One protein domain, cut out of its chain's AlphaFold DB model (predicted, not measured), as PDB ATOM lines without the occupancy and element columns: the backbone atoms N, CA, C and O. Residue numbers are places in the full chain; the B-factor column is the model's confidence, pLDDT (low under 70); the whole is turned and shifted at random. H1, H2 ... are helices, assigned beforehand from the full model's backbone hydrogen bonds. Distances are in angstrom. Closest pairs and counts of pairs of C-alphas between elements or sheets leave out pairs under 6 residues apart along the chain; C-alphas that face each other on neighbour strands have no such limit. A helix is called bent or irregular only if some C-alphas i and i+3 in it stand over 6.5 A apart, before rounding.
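AT A GLANCE: This is residues 64 to 177 of the 234 residues of an uncharacterized protein of Massarina eburnea CBS 473.64 (UniProt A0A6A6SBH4). One long helix, H5, runs the length of the model through its middle, with H4 folded back beside it as a helical hairpin. On the side of H5 away from H4, the helices H2 and H3 cross it steeply, and the short H1 packs on H5 nearer its last residues; the turn of the hairpin, residues 142 to 147, sticks out, and so do residues 86 to 91. The printed part has 114 residues with five named helices, H1 to H5 in chain order, and no named strand: the class is all helix. The whole is compact, with a radius of gyration of the C-alphas of 14.7 A, but elongated in outline, spanning 48 by 29 by 21 A.

HOW THE PARTS SIT: Go first to H1, residues 69 to 72, and H2, residues 74 to 87; they touch only at the corner by their link, closest at the C-alphas of Thr 70 and Arg 77, 4.3 A apart. Next comes H3, residues 94 to 110, with a kink of 35 degrees near residue 104; it is irregular, but only just, with C-alphas 105 and 108 6.6 A apart. Residues 77 to 82 of H2 touch residues 97 to 101 of H3, closest at the C-alphas of Ala 78 and Leu 101, 6.5 A, at a steep tilt of 67 degrees, opposite ways. Then find H4, residues 123 to 140, and H5, residues 146 to 176, the hub that touches the four other helices. H4 and H5 form a helical hairpin at a shallow tilt of 20 degrees, opposite ways; their closest C-alphas, Phe 124 and Ala 166, are 4.8 A apart. H5 touches H3 with residues 158 to 162 alone, about perpendicular at 77 degrees, closest at the C-alphas of Ser 104 and Ala 162, 6.5 A. H5 touches H2 with residues 161 to 168 alone, at a steep tilt of 68 degrees, only just short of perpendicular; the closest C-alphas, Val 80 and Leu 165, are 6.6 A apart. H5 touches H1 with residues 165 to 173 alone, closest at the C-alphas of Phe 69 and Asp 169, 5.5 A. H4 is apart from H1, H2 and H3. In H4 and H5 every O i to N i+4 pair is within hydrogen-bond range, against 8 of 10 in H2 and 9 of 13 in H3; H1 is too short for such a pair.

IN THESE COORDINATES: Find C-alpha 69 at (-51.240, 31.625, 89.338), where H1 begins. H2 is 20.4 A from first to last C-alpha, H3 24.3 A and H4 26.1 A. H5 begins at C-alpha 146, (-28.312, 8.009, 72.037), and runs 44.8 A to C-alpha 176, (-58.905, 37.375, 86.464).

THE WHOLE: The two C-alphas farthest apart, Ser 144 and Tyr 177, are 48.8 A apart. The printed part has no cut; its one long link is residues 111 to 122, between H3 and H4. The mean pLDDT of the printed part is 82.9, and it is under 70 at residues 89 to 90, 112 and 114 to 121.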
ATOM      1  N   GLU A  64     -48.530  42.040  93.489       78.75
ATOM      2  CA  GLU A  64     -48.943  40.740  94.041       78.75
ATOM      3  C   GLU A  64     -49.982  40.028  93.160       78.75
ATOM      4  O   GLU A  64     -49.985  38.803  93.013       78.75
ATOM      5  N   GLN A  65     -50.866  40.794  92.521       78.56
ATOM      6  CA  GLN A  65     -51.861  40.276  91.581       78.56
ATOM      7  C   GLN A  65     -51.235  39.890  90.235       78.56
ATOM      8  O   GLN A  65     -51.762  39.008  89.552       78.56
ATOM      9  N   CYS A  66     -50.090  40.485  89.897       74.88
ATOM     10  CA  CYS A  66     -49.264  40.123  88.747       74.88
ATOM     11  C   CYS A  66     -48.447  38.839  88.961       74.88
ATOM     12  O   CYS A  66     -47.923  38.297  87.985       74.88
ATOM     13  N   ILE A  67     -48.361  38.311  90.191       81.81
ATOM     14  CA  ILE A  67     -47.769  36.990  90.435       81.81
ATOM     15  C   ILE A  67     -48.584  35.940  89.674       81.81
ATOM     16  O   ILE A  67     -49.815  35.889  89.765       81.81
ATOM     17  N   ARG A  68     -47.886  35.087  88.922       82.31
ATOM     18  CA  ARG A  68     -48.490  33.990  88.160       82.31
ATOM     19  C   ARG A  68     -49.242  33.021  89.060       82.31
ATOM     20  O   ARG A  68     -48.811  32.741  90.176       82.31
ATOM     21  N   PHE A  69     -50.360  32.496  88.569       87.31
ATOM     22  CA  PHE A  69     -51.240  31.625  89.338       87.31
ATOM     23  C   PHE A  69     -50.500  30.381  89.848       87.31
ATOM     24  O   PHE A  69     -50.527  30.100  91.045       87.31
ATOM     25  N   THR A  70     -49.722  29.728  88.988       88.12
ATOM     26  CA  THR A  70     -48.895  28.557  89.328       88.12
ATOM     27  C   THR A  70     -47.729  28.871  90.278       88.12
ATOM     28  O   THR A  70     -47.073  27.959  90.780       88.12
ATOM     29  N   ARG A  71     -47.429  30.151  90.539       84.50
ATOM     30  CA  ARG A  71     -46.405  30.591  91.504       84.50
ATOM     31  C   ARG A  71     -46.992  30.979  92.863       84.50
ATOM     32  O   ARG A  71     -46.242  31.059  93.825       84.50
ATOM     33  N   LYS A  72     -48.309  31.197  92.960       85.88
ATOM     34  CA  LYS A  72     -48.969  31.558  94.229       85.88
ATOM     35  C   LYS A  72     -49.069  30.387  95.201       85.88
ATOM     36  O   LYS A  72     -49.088  30.603  96.405       85.88
ATOM     37  N   ASN A  73     -49.185  29.164  94.687       87.38
ATOM     38  CA  ASN A  73     -49.294  27.963  95.507       87.38
ATOM     39  C   ASN A  73     -48.724  26.753  94.752       87.38
ATOM     40  O   ASN A  73     -49.059  26.525  93.587       87.38
ATOM     41  N   HIS A  74     -47.908  25.952  95.435       88.62
ATOM     42  CA  HIS A  74     -47.360  24.695  94.919       88.62
ATOM     43  C   HIS A  74     -48.456  23.726  94.459       88.62
ATOM     44  O   HIS A  74     -48.289  23.039  93.451       88.62
ATOM     45  N   LEU A  75     -49.605  23.722  95.142       91.62
ATOM     46  CA  LEU A  75     -50.752  22.900  94.770       91.62
ATOM     47  C   LEU A  75     -51.329  23.312  93.408       91.62
ATOM     48  O   LEU A  75     -51.670  22.452  92.605       91.62
ATOM     49  N   TYR A  76     -51.385  24.612  93.104       90.88
ATOM     50  CA  TYR A  76     -51.876  25.097  91.809       90.88
ATOM     51  C   TYR A  76     -50.962  24.661  90.671       90.88
ATOM     52  O   TYR A  76     -51.435  24.171  89.649       90.88
ATOM     53  N   ARG A  77     -49.646  24.763  90.869       90.12
ATOM     54  CA  ARG A  77     -48.656  24.257  89.913       90.12
ATOM     55  C   ARG A  77     -48.812  22.764  89.661       90.12
ATOM     56  O   ARG A  77     -48.858  22.336  88.511       90.12
ATOM     57  N   ALA A  78     -48.911  21.990  90.738       90.12
ATOM     58  CA  ALA A  78     -49.087  20.550  90.682       90.12
ATOM     59  C   ALA A  78     -50.360  20.183  89.900       90.12
ATOM     60  O   ALA A  78     -50.298  19.378  88.967       90.12
ATOM     61  N   LEU A  79     -51.492  20.820  90.209       90.44
ATOM     62  CA  LEU A  79     -52.761  20.588  89.516       90.44
ATOM     63  C   LEU A  79     -52.679  20.930  88.023       90.44
ATOM     64  O   LEU A  79     -53.124  20.142  87.194       90.44
ATOM     65  N   VAL A  80     -52.062  22.056  87.658       91.00
ATOM     66  CA  VAL A  80     -51.910  22.444  86.246       91.00
ATOM     67  C   VAL A  80     -50.980  21.491  85.488       91.00
ATOM     68  O   VAL A  80     -51.259  21.131  84.348       91.00
ATOM     69  N   LEU A  81     -49.897  21.011  86.101       88.69
ATOM     70  CA  LEU A  81     -49.055  19.981  85.480       88.69
ATOM     71  C   LEU A  81     -49.774  18.640  85.348       88.69
ATOM     72  O   LEU A  81     -49.526  17.890  84.405       88.69
ATOM     73  N   PHE A  82     -50.663  18.325  86.287       87.19
ATOM     74  CA  PHE A  82     -51.443  17.099  86.226       87.19
ATOM     75  C   PHE A  82     -52.387  17.114  85.019       87.19
ATOM     76  O   PHE A  82     -52.503  16.100  84.327       87.19
ATOM     77  N   THR A  83     -53.002  18.262  84.708       86.38
ATOM     78  CA  THR A  83     -53.885  18.380  83.537       86.38
ATOM     79  C   THR A  83     -53.131  18.237  82.216       86.38
ATOM     80  O   THR A  83     -53.658  17.591  81.314       86.38
ATOM     81  N   TYR A  84     -51.884  18.718  82.116       82.31
ATOM     82  CA  TYR A  84     -51.047  18.545  80.918       82.31
ATOM     83  C   TYR A  84     -50.954  17.078  80.483       82.31
ATOM     84  O   TYR A  84     -51.257  16.733  79.342       82.31
ATOM     85  N   GLY A  85     -50.576  16.198  81.417       72.50
ATOM     86  CA  GLY A  85     -50.376  14.781  81.120       72.50
ATOM     87  C   GLY A  85     -51.656  14.079  80.660       72.50
ATOM     88  O   GLY A  85     -51.582  13.172  79.834       72.50
ATOM     89  N   ARG A  86     -52.821  14.513  81.156       75.62
ATOM     90  CA  ARG A  86     -54.129  13.951  80.787       75.62
ATOM     91  C   ARG A  86     -54.624  14.461  79.439       75.62
ATOM     92  O   ARG A  86     -55.105  13.664  78.641       75.62
ATOM     93  N   ILE A  87     -54.450  15.752  79.162       73.31
ATOM     94  CA  ILE A  87     -54.838  16.351  77.877       73.31
ATOM     95  C   ILE A  87     -54.017  15.751  76.735       73.31
ATOM     96  O   ILE A  87     -54.573  15.412  75.696       73.31
ATOM     97  N   MET A  88     -52.720  15.530  76.953       71.81
ATOM     98  CA  MET A  88     -51.820  14.949  75.951       71.81
ATOM     99  C   MET A  88     -51.900  13.410  75.871       71.81
ATOM    100  O   MET A  88     -51.065  12.791  75.220       71.81
ATOM    101  N   GLY A  89     -52.864  12.776  76.553       66.19
ATOM    102  CA  GLY A  89     -53.094  11.327  76.484       66.19
ATOM    103  C   GLY A  89     -51.995  10.462  77.112       66.19
ATOM    104  O   GLY A  89     -51.944   9.257  76.875       66.19
ATOM    105  N   SER A  90     -51.101  11.044  77.916       68.44
ATOM    106  CA  SER A  90     -50.023  10.282  78.547       68.44
ATOM    107  C   SER A  90     -50.543   9.482  79.753       68.44
ATOM    108  O   SER A  90     -51.258  10.036  80.599       68.44
ATOM    109  N   PRO A  91     -50.182   8.190  79.890       73.88
ATOM    110  CA  PRO A  91     -50.562   7.406  81.056       73.88
ATOM    111  C   PRO A  91     -49.946   8.013  82.317       73.88
ATOM    112  O   PRO A  91     -48.757   8.352  82.357       73.88
ATOM    113  N   PHE A  92     -50.755   8.148  83.369       78.75
ATOM    114  CA  PHE A  92     -50.288   8.738  84.616       78.75
ATOM    115  C   PHE A  92     -49.271   7.822  85.300       78.75
ATOM    116  O   PHE A  92     -49.585   6.700  85.689       78.75
ATOM    117  N   ARG A  93     -48.048   8.328  85.476       82.75
ATOM    118  CA  ARG A  93     -46.980   7.681  86.242       82.75
ATOM    119  C   ARG A  93     -46.462   8.662  87.284       82.75
ATOM    120  O   ARG A  93     -45.927   9.710  86.920       82.75
ATOM    121  N   LEU A  94     -46.597   8.302  88.562       84.88
ATOM    122  CA  LEU A  94     -46.248   9.172  89.689       84.88
ATOM    123  C   LEU A  94     -44.793   9.650  89.619       84.88
ATOM    124  O   LEU A  94     -44.538  10.834  89.799       84.88
ATOM    125  N   ASN A  95     -43.863   8.753  89.281       84.19
ATOM    126  CA  ASN A  95     -42.439   9.081  89.197       84.19
ATOM    127  C   ASN A  95     -42.174  10.166  88.150       84.19
ATOM    128  O   ASN A  95     -41.535  11.167  88.453       84.19
ATOM    129  N   TYR A  96     -42.714  10.010  86.936       80.62
ATOM    130  CA  TYR A  96     -42.567  11.030  85.898       80.62
ATOM    131  C   TYR A  96     -43.207  12.341  86.324       80.62
ATOM    132  O   TYR A  96     -42.556  13.373  86.248       80.62
ATOM    133  N   TYR A  97     -44.424  12.293  86.861       85.19
ATOM    134  CA  TYR A  97     -45.102  13.483  87.355       85.19
ATOM    135  C   TYR A  97     -44.300  14.224  88.440       85.19
ATOM    136  O   TYR A  97     -44.200  15.448  88.387       85.19
ATOM    137  N   ALA A  98     -43.682  13.505  89.381       86.75
ATOM    138  CA  ALA A  98     -42.835  14.091  90.416       86.75
ATOM    139  C   ALA A  98     -41.578  14.752  89.826       86.75
ATOM    140  O   ALA A  98     -41.272  15.892  90.173       86.75
ATOM    141  N   PHE A  99     -40.891  14.087  88.891       84.88
ATOM    142  CA  PHE A  99     -39.759  14.680  88.169       84.88
ATOM    143  C   PHE A  99     -40.168  15.928  87.396       84.88
ATOM    144  O   PHE A  99     -39.494  16.951  87.458       84.88
ATOM    145  N   ASP A 100     -41.299  15.864  86.707       83.81
ATOM    146  CA  ASP A 100     -41.810  16.984  85.936       83.81
ATOM    147  C   ASP A 100     -42.187  18.172  86.844       83.81
ATOM    148  O   ASP A 100     -41.942  19.329  86.499       83.81
ATOM    149  N   LEU A 101     -42.744  17.896  88.029       87.81
ATOM    150  CA  LEU A 101     -43.026  18.904  89.047       87.81
ATOM    151  C   LEU A 101     -41.736  19.542  89.566       87.81
ATOM    152  O   LEU A 101     -41.677  20.766  89.644       87.81
ATOM    153  N   LEU A 102     -40.699  18.757  89.861       88.19
ATOM    154  CA  LEU A 102     -39.393  19.282  90.272       88.19
ATOM    155  C   LEU A 102     -38.776  20.172  89.182       88.19
ATOM    156  O   LEU A 102     -38.409  21.314  89.454       88.19
ATOM    157  N   LEU A 103     -38.742  19.691  87.937       85.88
ATOM    158  CA  LEU A 103     -38.192  20.432  86.799       85.88
ATOM    159  C   LEU A 103     -38.930  21.749  86.550       85.88
ATOM    160  O   LEU A 103     -38.302  22.738  86.185       85.88
ATOM    161  N   SER A 104     -40.234  21.811  86.821       86.06
ATOM    162  CA  SER A 104     -41.011  23.047  86.667       86.06
ATOM    163  C   SER A 104     -40.591  24.188  87.606       86.06
ATOM    164  O   SER A 104     -40.919  25.344  87.341       86.06
ATOM    165  N   TYR A 105     -39.872  23.906  88.700       85.00
ATOM    166  CA  TYR A 105     -39.286  24.954  89.548       85.00
ATOM    167  C   TYR A 105     -38.066  25.605  88.914       85.00
ATOM    168  O   TYR A 105     -37.876  26.802  89.093       85.00
ATOM    169  N   VAL A 106     -37.296  24.843  88.139       82.38
ATOM    170  CA  VAL A 106     -36.014  25.284  87.579       82.38
ATOM    171  C   VAL A 106     -36.169  25.782  86.141       82.38
ATOM    172  O   VAL A 106     -35.514  26.737  85.736       82.38
ATOM    173  N   ALA A 107     -37.080  25.179  85.370       78.50
ATOM    174  CA  ALA A 107     -37.282  25.480  83.952       78.50
ATOM    175  C   ALA A 107     -37.550  26.967  83.691       78.50
ATOM    176  O   ALA A 107     -37.059  27.516  82.711       78.50
ATOM    177  N   GLY A 108     -38.281  27.629  84.589       71.75
ATOM    178  CA  GLY A 108     -38.593  29.043  84.440       71.75
ATOM    179  C   GLY A 108     -37.361  29.949  84.465       71.75
ATOM    180  O   GLY A 108     -37.242  30.857  83.648       71.75
ATOM    181  N   GLU A 109     -36.409  29.678  85.355       72.88
ATOM    182  CA  GLU A 109     -35.164  30.453  85.423       72.88
ATOM    183  C   GLU A 109     -34.292  30.214  84.184       72.88
ATOM    184  O   GLU A 109     -33.733  31.156  83.628       72.88
ATOM    185  N   LEU A 110     -34.246  28.970  83.698       74.69
ATOM    186  CA  LEU A 110     -33.464  28.587  82.519       74.69
ATOM    187  C   LEU A 110     -34.006  29.183  81.215       74.69
ATOM    188  O   LEU A 110     -33.234  29.498  80.313       74.69
ATOM    189  N   ILE A 111     -35.326  29.345  81.112       72.81
ATOM    190  CA  ILE A 111     -36.001  29.849  79.907       72.81
ATOM    191  C   ILE A 111     -36.067  31.394  79.900       72.81
ATOM    192  O   ILE A 111     -36.560  32.015  78.956       72.81
ATOM    193  N   GLY A 112     -35.495  32.041  80.923       68.19
ATOM    194  CA  GLY A 112     -35.437  33.497  81.029       68.19
ATOM    195  C   GLY A 112     -36.779  34.116  81.411       68.19
ATOM    196  O   GLY A 112     -37.080  35.243  81.008       68.19
ATOM    197  N   GLU A 113     -37.600  33.390  82.176       73.44
ATOM    198  CA  GLU A 113     -38.847  33.930  82.701       73.44
ATOM    199  C   GLU A 113     -38.586  35.175  83.551       73.44
ATOM    200  O   GLU A 113     -37.646  35.242  84.346       73.44
ATOM    201  N   ARG A 114     -39.465  36.172  83.442       69.44
ATOM    202  CA  ARG A 114     -39.260  37.424  84.169       69.44
ATOM    203  C   ARG A 114     -39.378  37.292  85.683       69.44
ATOM    204  O   ARG A 114     -40.211  36.559  86.229       69.44
ATOM    205  N   ASN A 115     -38.610  38.156  86.346       68.69
ATOM    206  CA  ASN A 115     -38.733  38.437  87.769       68.69
ATOM    207  C   ASN A 115     -40.101  39.046  88.099       68.69
ATOM    208  O   ASN A 115     -40.678  39.810  87.313       68.69
ATOM    209  N   VAL A 116     -40.594  38.707  89.291       66.00
ATOM    210  CA  VAL A 116     -41.867  39.180  89.846       66.00
ATOM    211  C   VAL A 116     -41.884  40.712  89.901       66.00
ATOM    212  O   VAL A 116     -40.904  41.327  90.305       66.00
ATOM    213  N   GLY A 117     -42.998  41.329  89.492       60.03
ATOM    214  CA  GLY A 117     -43.198  42.784  89.552       60.03
ATOM    215  C   GLY A 117     -42.978  43.539  88.237       60.03
ATOM    216  O   GLY A 117     -43.315  44.716  88.155       60.03
ATOM    217  N   ASN A 118     -42.488  42.877  87.185       62.66
ATOM    218  CA  ASN A 118     -42.391  43.485  85.857       62.66
ATOM    219  C   ASN A 118     -43.755  43.535  85.130       62.66
ATOM    220  O   ASN A 118     -44.601  42.666  85.363       62.66
ATOM    221  N   PRO A 119     -43.978  44.505  84.214       60.62
ATOM    222  CA  PRO A 119     -45.216  44.602  83.442       60.62
ATOM    223  C   PRO A 119     -45.535  43.304  82.689       60.62
ATOM    224  O   PRO A 119     -44.673  42.728  82.017       60.62
ATOM    225  N   ARG A 120     -46.794  42.865  82.779       61.22
ATOM    226  CA  ARG A 120     -47.263  41.572  82.266       61.22
ATOM    227  C   ARG A 120     -47.258  41.555  80.730       61.22
ATOM    228  O   ARG A 120     -48.160  42.096  80.097       61.22
ATOM    229  N   ARG A 121     -46.238  40.937  80.124       66.31
ATOM    230  CA  ARG A 121     -46.302  40.418  78.743       66.31
ATOM    231  C   ARG A 121     -46.605  38.922  78.818       66.31
ATOM    232  O   ARG A 121     -46.327  38.311  79.841       66.31
ATOM    233  N   SER A 122     -47.190  38.365  77.762       72.88
ATOM    234  CA  SER A 122     -47.475  36.929  77.710       72.88
ATOM    235  C   SER A 122     -46.167  36.136  77.728       72.88
ATOM    236  O   SER A 122     -45.322  36.307  76.847       72.88
ATOM    237  N   GLU A 123     -46.003  35.304  78.754       79.81
ATOM    238  CA  GLU A 123     -44.865  34.390  78.897       79.81
ATOM    239  C   GLU A 123     -45.064  33.156  78.007       79.81
ATOM    240  O   GLU A 123     -44.093  32.534  77.584       79.81
ATOM    241  N   PHE A 124     -46.313  32.815  77.662       82.00
ATOM    242  CA  PHE A 124     -46.620  31.700  76.770       82.00
ATOM    243  C   PHE A 124     -45.897  31.811  75.426       82.00
ATOM    244  O   PHE A 124     -45.267  30.849  75.002       82.00
ATOM    245  N   PHE A 125     -45.918  32.979  74.774       81.94
ATOM    246  CA  PHE A 125     -45.253  33.139  73.475       81.94
ATOM    247  C   PHE A 125     -43.744  32.903  73.545       81.94
ATOM    248  O   PHE A 125     -43.183  32.309  72.629       81.94
ATOM    249  N   VAL A 126     -43.091  33.329  74.630       82.38
ATOM    250  CA  VAL A 126     -41.657  33.082  74.835       82.38
ATOM    251  C   VAL A 126     -41.401  31.581  74.933       82.38
ATOM    252  O   VAL A 126     -40.557  31.050  74.216       82.38
ATOM    253  N   HIS A 127     -42.180  30.880  75.751       81.94
ATOM    254  CA  HIS A 127     -42.041  29.436  75.910       81.94
ATOM    255  C   HIS A 127     -42.379  28.654  74.635       81.94
ATOM    256  O   HIS A 127     -41.713  27.670  74.331       81.94
ATOM    257  N   VAL A 128     -43.354  29.106  73.843       83.50
ATOM    258  CA  VAL A 128     -43.662  28.505  72.536       83.50
ATOM    259  C   VAL A 128     -42.490  28.646  71.572       83.50
ATOM    260  O   VAL A 128     -42.179  27.689  70.873       83.50
ATOM    261  N   LEU A 129     -41.802  29.791  71.545       86.06
ATOM    262  CA  LEU A 129     -40.599  29.944  70.721       86.06
ATOM    263  C   LEU A 129     -39.502  28.961  71.143       86.06
ATOM    264  O   LEU A 129     -38.882  28.334  70.285       86.06
ATOM    265  N   TRP A 130     -39.316  28.776  72.451       85.88
ATOM    266  CA  TRP A 130     -38.413  27.752  72.971       85.88
ATOM    267  C   TRP A 130     -38.855  26.339  72.592       85.88
ATOM    268  O   TRP A 130     -38.002  25.547  72.207       85.88
ATOM    269  N   ALA A 131     -40.156  26.035  72.633       85.50
ATOM    270  CA  ALA A 131     -40.697  24.728  72.255       85.50
ATOM    271  C   ALA A 131     -40.497  24.443  70.758       85.50
ATOM    272  O   ALA A 131     -40.135  23.337  70.368       85.50
ATOM    273  N   CYS A 132     -40.674  25.454  69.905       86.69
ATOM    274  CA  CYS A 132     -40.357  25.346  68.484       86.69
ATOM    275  C   CYS A 132     -38.857  25.103  68.266       86.69
ATOM    276  O   CYS A 132     -38.480  24.263  67.450       86.69
ATOM    277  N   GLY A 133     -38.000  25.815  69.006       85.62
ATOM    278  CA  GLY A 133     -36.550  25.637  68.953       85.62
ATOM    279  C   GLY A 133     -36.103  24.244  69.407       85.62
ATOM    280  O   GLY A 133     -35.314  23.601  68.715       85.62
ATOM    281  N   SER A 134     -36.631  23.749  70.531       86.81
ATOM    282  CA  SER A 134     -36.330  22.404  71.035       86.81
ATOM    283  C   SER A 134     -36.861  21.315  70.108       86.81
ATOM    284  O   SER A 134     -36.140  20.358  69.831       86.81
ATOM    285  N   GLY A 135     -38.059  21.501  69.547       85.50
ATOM    286  CA  GLY A 135     -38.644  20.585  68.574       85.50
ATOM    287  C   GLY A 135     -37.801  20.475  67.303       85.50
ATOM    288  O   GLY A 135     -37.520  19.370  66.843       85.50
ATOM    289  N   LEU A 136     -37.311  21.604  66.776       88.88
ATOM    290  CA  LEU A 136     -36.393  21.606  65.634       88.88
ATOM    291  C   LEU A 136     -35.106  20.837  65.964       88.88
ATOM    292  O   LEU A 136     -34.687  19.979  65.191       88.88
ATOM    293  N   MET A 137     -34.506  21.080  67.132       86.19
ATOM    294  CA  MET A 137     -33.316  20.337  67.561       86.19
ATOM    295  C   MET A 137     -33.588  18.835  67.665       86.19
ATOM    296  O   MET A 137     -32.766  18.036  67.226       86.19
ATOM    297  N   PHE A 138     -34.758  18.439  68.167       82.44
ATOM    298  CA  PHE A 138     -35.144  17.032  68.256       82.44
ATOM    299  C   PHE A 138     -35.274  16.370  66.876       82.44
ATOM    300  O   PHE A 138     -34.917  15.206  66.727       82.44
ATOM    301  N   THR A 139     -35.715  17.111  65.852       85.88
ATOM    302  CA  THR A 139     -35.747  16.607  64.464       85.88
ATOM    303  C   THR A 139     -34.373  16.527  63.801       85.88
ATOM    304  O   THR A 139     -34.169  15.699  62.917       85.88
ATOM    305  N   LEU A 140     -33.431  17.379  64.212       90.25
ATOM    306  CA  LEU A 140     -32.087  17.443  63.637       90.25
ATOM    307  C   LEU A 140     -31.121  16.443  64.284       90.25
ATOM    308  O   LEU A 140     -30.149  16.038  63.651       90.25
ATOM    309  N   VAL A 141     -31.372  16.046  65.534       88.25
ATOM    310  CA  VAL A 141     -30.543  15.075  66.253       88.25
ATOM    311  C   VAL A 141     -31.013  13.655  65.928       88.25
ATOM    312  O   VAL A 141     -32.116  13.269  66.318       88.25
ATOM    313  N   PRO A 142     -30.193  12.837  65.243       88.38
ATOM    314  CA  PRO A 142     -30.591  11.485  64.891       88.38
ATOM    315  C   PRO A 142     -30.644  10.581  66.139       88.38
ATOM    316  O   PRO A 142     -29.802  10.715  67.032       88.38
ATOM    317  N   PRO A 143     -31.555   9.588  66.185       88.38
ATOM    318  CA  PRO A 143     -31.639   8.632  67.297       88.38
ATOM    319  C   PRO A 143     -30.361   7.817  67.535       88.38
ATOM    320  O   PRO A 143     -30.159   7.287  68.626       88.38
ATOM    321  N   SER A 144     -29.478   7.722  66.534       90.50
ATOM    322  CA  SER A 144     -28.174   7.060  66.656       90.50
ATOM    323  C   SER A 144     -27.251   7.740  67.672       90.50
ATOM    324  O   SER A 144     -26.344   7.100  68.199       90.50
ATOM    325  N   TRP A 145     -27.482   9.015  67.994       90.94
ATOM    326  CA  TRP A 145     -26.730   9.757  69.005       90.94
ATOM    327  C   TRP A 145     -27.422   9.640  70.363       90.94
ATOM    328  O   TRP A 145     -27.909  10.626  70.911       90.94
ATOM    329  N   SER A 146     -27.477   8.417  70.894       87.44
ATOM    330  CA  SER A 146     -28.312   8.009  72.037       87.44
ATOM    331  C   SER A 146     -28.350   9.010  73.199       87.44
ATOM    332  O   SER A 146     -29.430   9.411  73.632       87.44
ATOM    333  N   MET A 147     -27.186   9.458  73.681       89.50
ATOM    334  CA  MET A 147     -27.097  10.409  74.792       89.50
ATOM    335  C   MET A 147     -27.613  11.803  74.414       89.50
ATOM    336  O   MET A 147     -28.359  12.403  75.185       89.50
ATOM    337  N   LEU A 148     -27.264  12.319  73.230       87.00
ATOM    338  CA  LEU A 148     -27.722  13.641  72.794       87.00
ATOM    339  C   LEU A 148     -29.223  13.637  72.491       87.00
ATOM    340  O   LEU A 148     -29.929  14.553  72.898       87.00
ATOM    341  N   TRP A 149     -29.715  12.586  71.835       86.88
ATOM    342  CA  TRP A 149     -31.131  12.399  71.535       86.88
ATOM    343  C   TRP A 149     -31.969  12.346  72.815       86.88
ATOM    344  O   TRP A 149     -32.987  13.031  72.928       86.88
ATOM    345  N   PHE A 150     -31.493  11.610  73.826       85.56
ATOM    346  CA  PHE A 150     -32.117  11.573  75.146       85.56
ATOM    347  C   PHE A 150     -32.157  12.957  75.814       85.56
ATOM    348  O   PHE A 150     -33.210  13.375  76.296       85.56
ATOM    349  N   LEU A 151     -31.034  13.684  75.827       86.62
ATOM    350  CA  LEU A 151     -30.954  15.012  76.443       86.62
ATOM    351  C   LEU A 151     -31.868  16.027  75.748       86.62
ATOM    352  O   LEU A 151     -32.590  16.758  76.424       86.62
ATOM    353  N   VAL A 152     -31.884  16.045  74.414       86.50
ATOM    354  CA  VAL A 152     -32.750  16.944  73.637       86.50
ATOM    355  C   VAL A 152     -34.220  16.608  73.879       86.50
ATOM    356  O   VAL A 152     -35.012  17.517  74.098       86.50
ATOM    357  N   GLY A 153     -34.581  15.322  73.942       85.19
ATOM    358  CA  GLY A 153     -35.940  14.900  74.291       85.19
ATOM    359  C   GLY A 153     -36.359  15.317  75.706       85.19
ATOM    360  O   GLY A 153     -37.507  15.703  75.930       85.19
ATOM    361  N   LEU A 154     -35.434  15.290  76.670       83.44
ATOM    362  CA  LEU A 154     -35.692  15.751  78.038       83.44
ATOM    363  C   LEU A 154     -35.894  17.272  78.100       83.44
ATOM    364  O   LEU A 154     -36.805  17.742  78.789       83.44
ATOM    365  N   ILE A 155     -35.080  18.032  77.364       85.12
ATOM    366  CA  ILE A 155     -35.225  19.487  77.232       85.12
ATOM    367  C   ILE A 155     -36.569  19.813  76.583       85.12
ATOM    368  O   ILE A 155     -37.345  20.567  77.164       85.12
ATOM    369  N   ASP A 156     -36.881  19.198  75.442       86.19
ATOM    370  CA  ASP A 156     -38.126  19.427  74.709       86.19
ATOM    371  C   ASP A 156     -39.352  19.172  75.594       86.19
ATOM    372  O   ASP A 156     -40.195  20.052  75.783       86.19
ATOM    373  N   ARG A 157     -39.386  18.022  76.276       84.00
ATOM    374  CA  ARG A 157     -40.438  17.691  77.245       84.00
ATOM    375  C   ARG A 157     -40.587  18.757  78.334       84.00
ATOM    376  O   ARG A 157     -41.710  19.086  78.724       84.00
ATOM    377  N   THR A 158     -39.474  19.254  78.869       84.88
ATOM    378  CA  THR A 158     -39.472  20.251  79.950       84.88
ATOM    379  C   THR A 158     -40.005  21.592  79.456       84.88
ATOM    380  O   THR A 158     -40.852  22.201  80.114       84.88
ATOM    381  N   VAL A 159     -39.574  22.016  78.268       87.06
ATOM    382  CA  VAL A 159     -40.010  23.261  77.635       87.06
ATOM    383  C   VAL A 159     -41.505  23.216  77.328       87.06
ATOM    384  O   VAL A 159     -42.216  24.147  77.694       87.06
ATOM    385  N   TRP A 160     -42.031  22.116  76.781       86.50
ATOM    386  CA  TRP A 160     -43.472  21.964  76.539       86.50
ATOM    387  C   TRP A 160     -44.328  22.113  77.802       86.50
ATOM    388  O   TRP A 160     -45.424  22.675  77.761       86.50
ATOM    389  N   ARG A 161     -43.830  21.641  78.945       86.06
ATOM    390  CA  ARG A 161     -44.521  21.763  80.238       86.06
ATOM    391  C   ARG A 161     -44.446  23.171  80.804       86.06
ATOM    392  O   ARG A 161     -45.434  23.646  81.360       86.06
ATOM    393  N   ALA A 162     -43.306  23.837  80.642       87.44
ATOM    394  CA  ALA A 162     -43.172  25.249  80.971       87.44
ATOM    395  C   ALA A 162     -44.132  26.095  80.115       87.44
ATOM    396  O   ALA A 162     -44.888  26.899  80.663       87.44
ATOM    397  N   SER A 163     -44.222  25.816  78.806       88.31
ATOM    398  CA  SER A 163     -45.203  26.424  77.897       88.31
ATOM    399  C   SER A 163     -46.634  26.213  78.371       88.31
ATOM    400  O   SER A 163     -47.422  27.155  78.367       88.31
ATOM    401  N   TRP A 164     -46.979  25.004  78.816       89.69
ATOM    402  CA  TRP A 164     -48.310  24.716  79.345       89.69
ATOM    403  C   TRP A 164     -48.632  25.520  80.609       89.69
ATOM    404  O   TRP A 164     -49.703  26.121  80.705       89.69
ATOM    405  N   LEU A 165     -47.706  25.574  81.570       90.25
ATOM    406  CA  LEU A 165     -47.889  26.370  82.786       90.25
ATOM    407  C   LEU A 165     -48.055  27.856  82.456       90.25
ATOM    408  O   LEU A 165     -48.981  28.494  82.959       90.25
ATOM    409  N   ALA A 166     -47.216  28.378  81.561       88.56
ATOM    410  CA  ALA A 166     -47.285  29.758  81.099       88.56
ATOM    411  C   ALA A 166     -48.599  30.065  80.361       88.56
ATOM    412  O   ALA A 166     -49.185  31.121  80.589       88.56
ATOM    413  N   LEU A 167     -49.102  29.137  79.539       91.00
ATOM    414  CA  LEU A 167     -50.400  29.263  78.871       91.00
ATOM    415  C   LEU A 167     -51.529  29.425  79.887       91.00
ATOM    416  O   LEU A 167     -52.332  30.351  79.786       91.00
ATOM    417  N   VAL A 168     -51.589  28.534  80.877       91.81
ATOM    418  CA  VAL A 168     -52.637  28.566  81.903       91.81
ATOM    419  C   VAL A 168     -52.526  29.830  82.756       91.81
ATOM    420  O   VAL A 168     -53.539  30.467  83.044       91.81
ATOM    421  N   ASP A 169     -51.309  30.246  83.108       89.94
ATOM    422  CA  ASP A 169     -51.065  31.493  83.833       89.94
ATOM    423  C   ASP A 169     -51.487  32.744  83.047       89.94
ATOM    424  O   ASP A 169     -52.005  33.698  83.641       89.94
ATOM    425  N   ASP A 170     -51.280  32.754  81.729       89.00
ATOM    426  CA  ASP A 170     -51.702  33.839  80.845       89.00
ATOM    427  C   ASP A 170     -53.228  33.860  80.683       89.00
ATOM    428  O   ASP A 170     -53.832  34.924  80.831       89.00
ATOM    429  N   ILE A 171     -53.872  32.701  80.487       91.44
ATOM    430  CA  ILE A 171     -55.340  32.572  80.435       91.44
ATOM    431  C   ILE A 171     -55.965  33.093  81.732       91.44
ATOM    432  O   ILE A 171     -56.814  33.988  81.703       91.44
ATOM    433  N   ILE A 172     -55.519  32.581  82.885       90.50
ATOM    434  CA  ILE A 172     -56.003  33.027  84.199       90.50
ATOM    435  C   ILE A 172     -55.716  34.515  84.384       90.50
ATOM    436  O   ILE A 172     -56.538  35.240  84.932       90.50
ATOM    437  N   GLY A 173     -54.577  34.996  83.892       86.12
ATOM    438  CA  GLY A 173     -54.227  36.405  83.903       86.12
ATOM    439  C   GLY A 173     -55.215  37.308  83.196       86.12
ATOM    440  O   GLY A 173     -55.693  38.276  83.789       86.12
ATOM    441  N   VAL A 174     -55.515  36.973  81.943       88.38
ATOM    442  CA  VAL A 174     -56.454  37.720  81.102       88.38
ATOM    443  C   VAL A 174     -57.853  37.705  81.713       88.38
ATOM    444  O   VAL A 174     -58.522  38.734  81.710       88.38
ATOM    445  N   LEU A 175     -58.292  36.573  82.271       89.25
ATOM    446  CA  LEU A 175     -59.652  36.419  82.793       89.25
ATOM    447  C   LEU A 175     -59.843  36.932  84.229       89.25
ATOM    448  O   LEU A 175     -60.935  37.377  84.572       89.25
ATOM    449  N   ALA A 176     -58.815  36.895  85.081       87.06
ATOM    450  CA  ALA A 176     -58.905  37.375  86.464       87.06
ATOM    451  C   ALA A 176     -58.778  38.902  86.575       87.06
ATOM    452  O   ALA A 176     -59.396  39.517  87.448       87.06
ATOM    453  N   TYR A 177     -57.978  39.516  85.697       83.00
ATOM    454  CA  TYR A 177     -57.745  40.963  85.677       83.00
ATOM    455  C   TYR A 177     -57.873  41.533  84.254       83.00
ATOM    456  O   TYR A 177     -56.906  42.075  83.713       83.00
TER     457      TYR A 177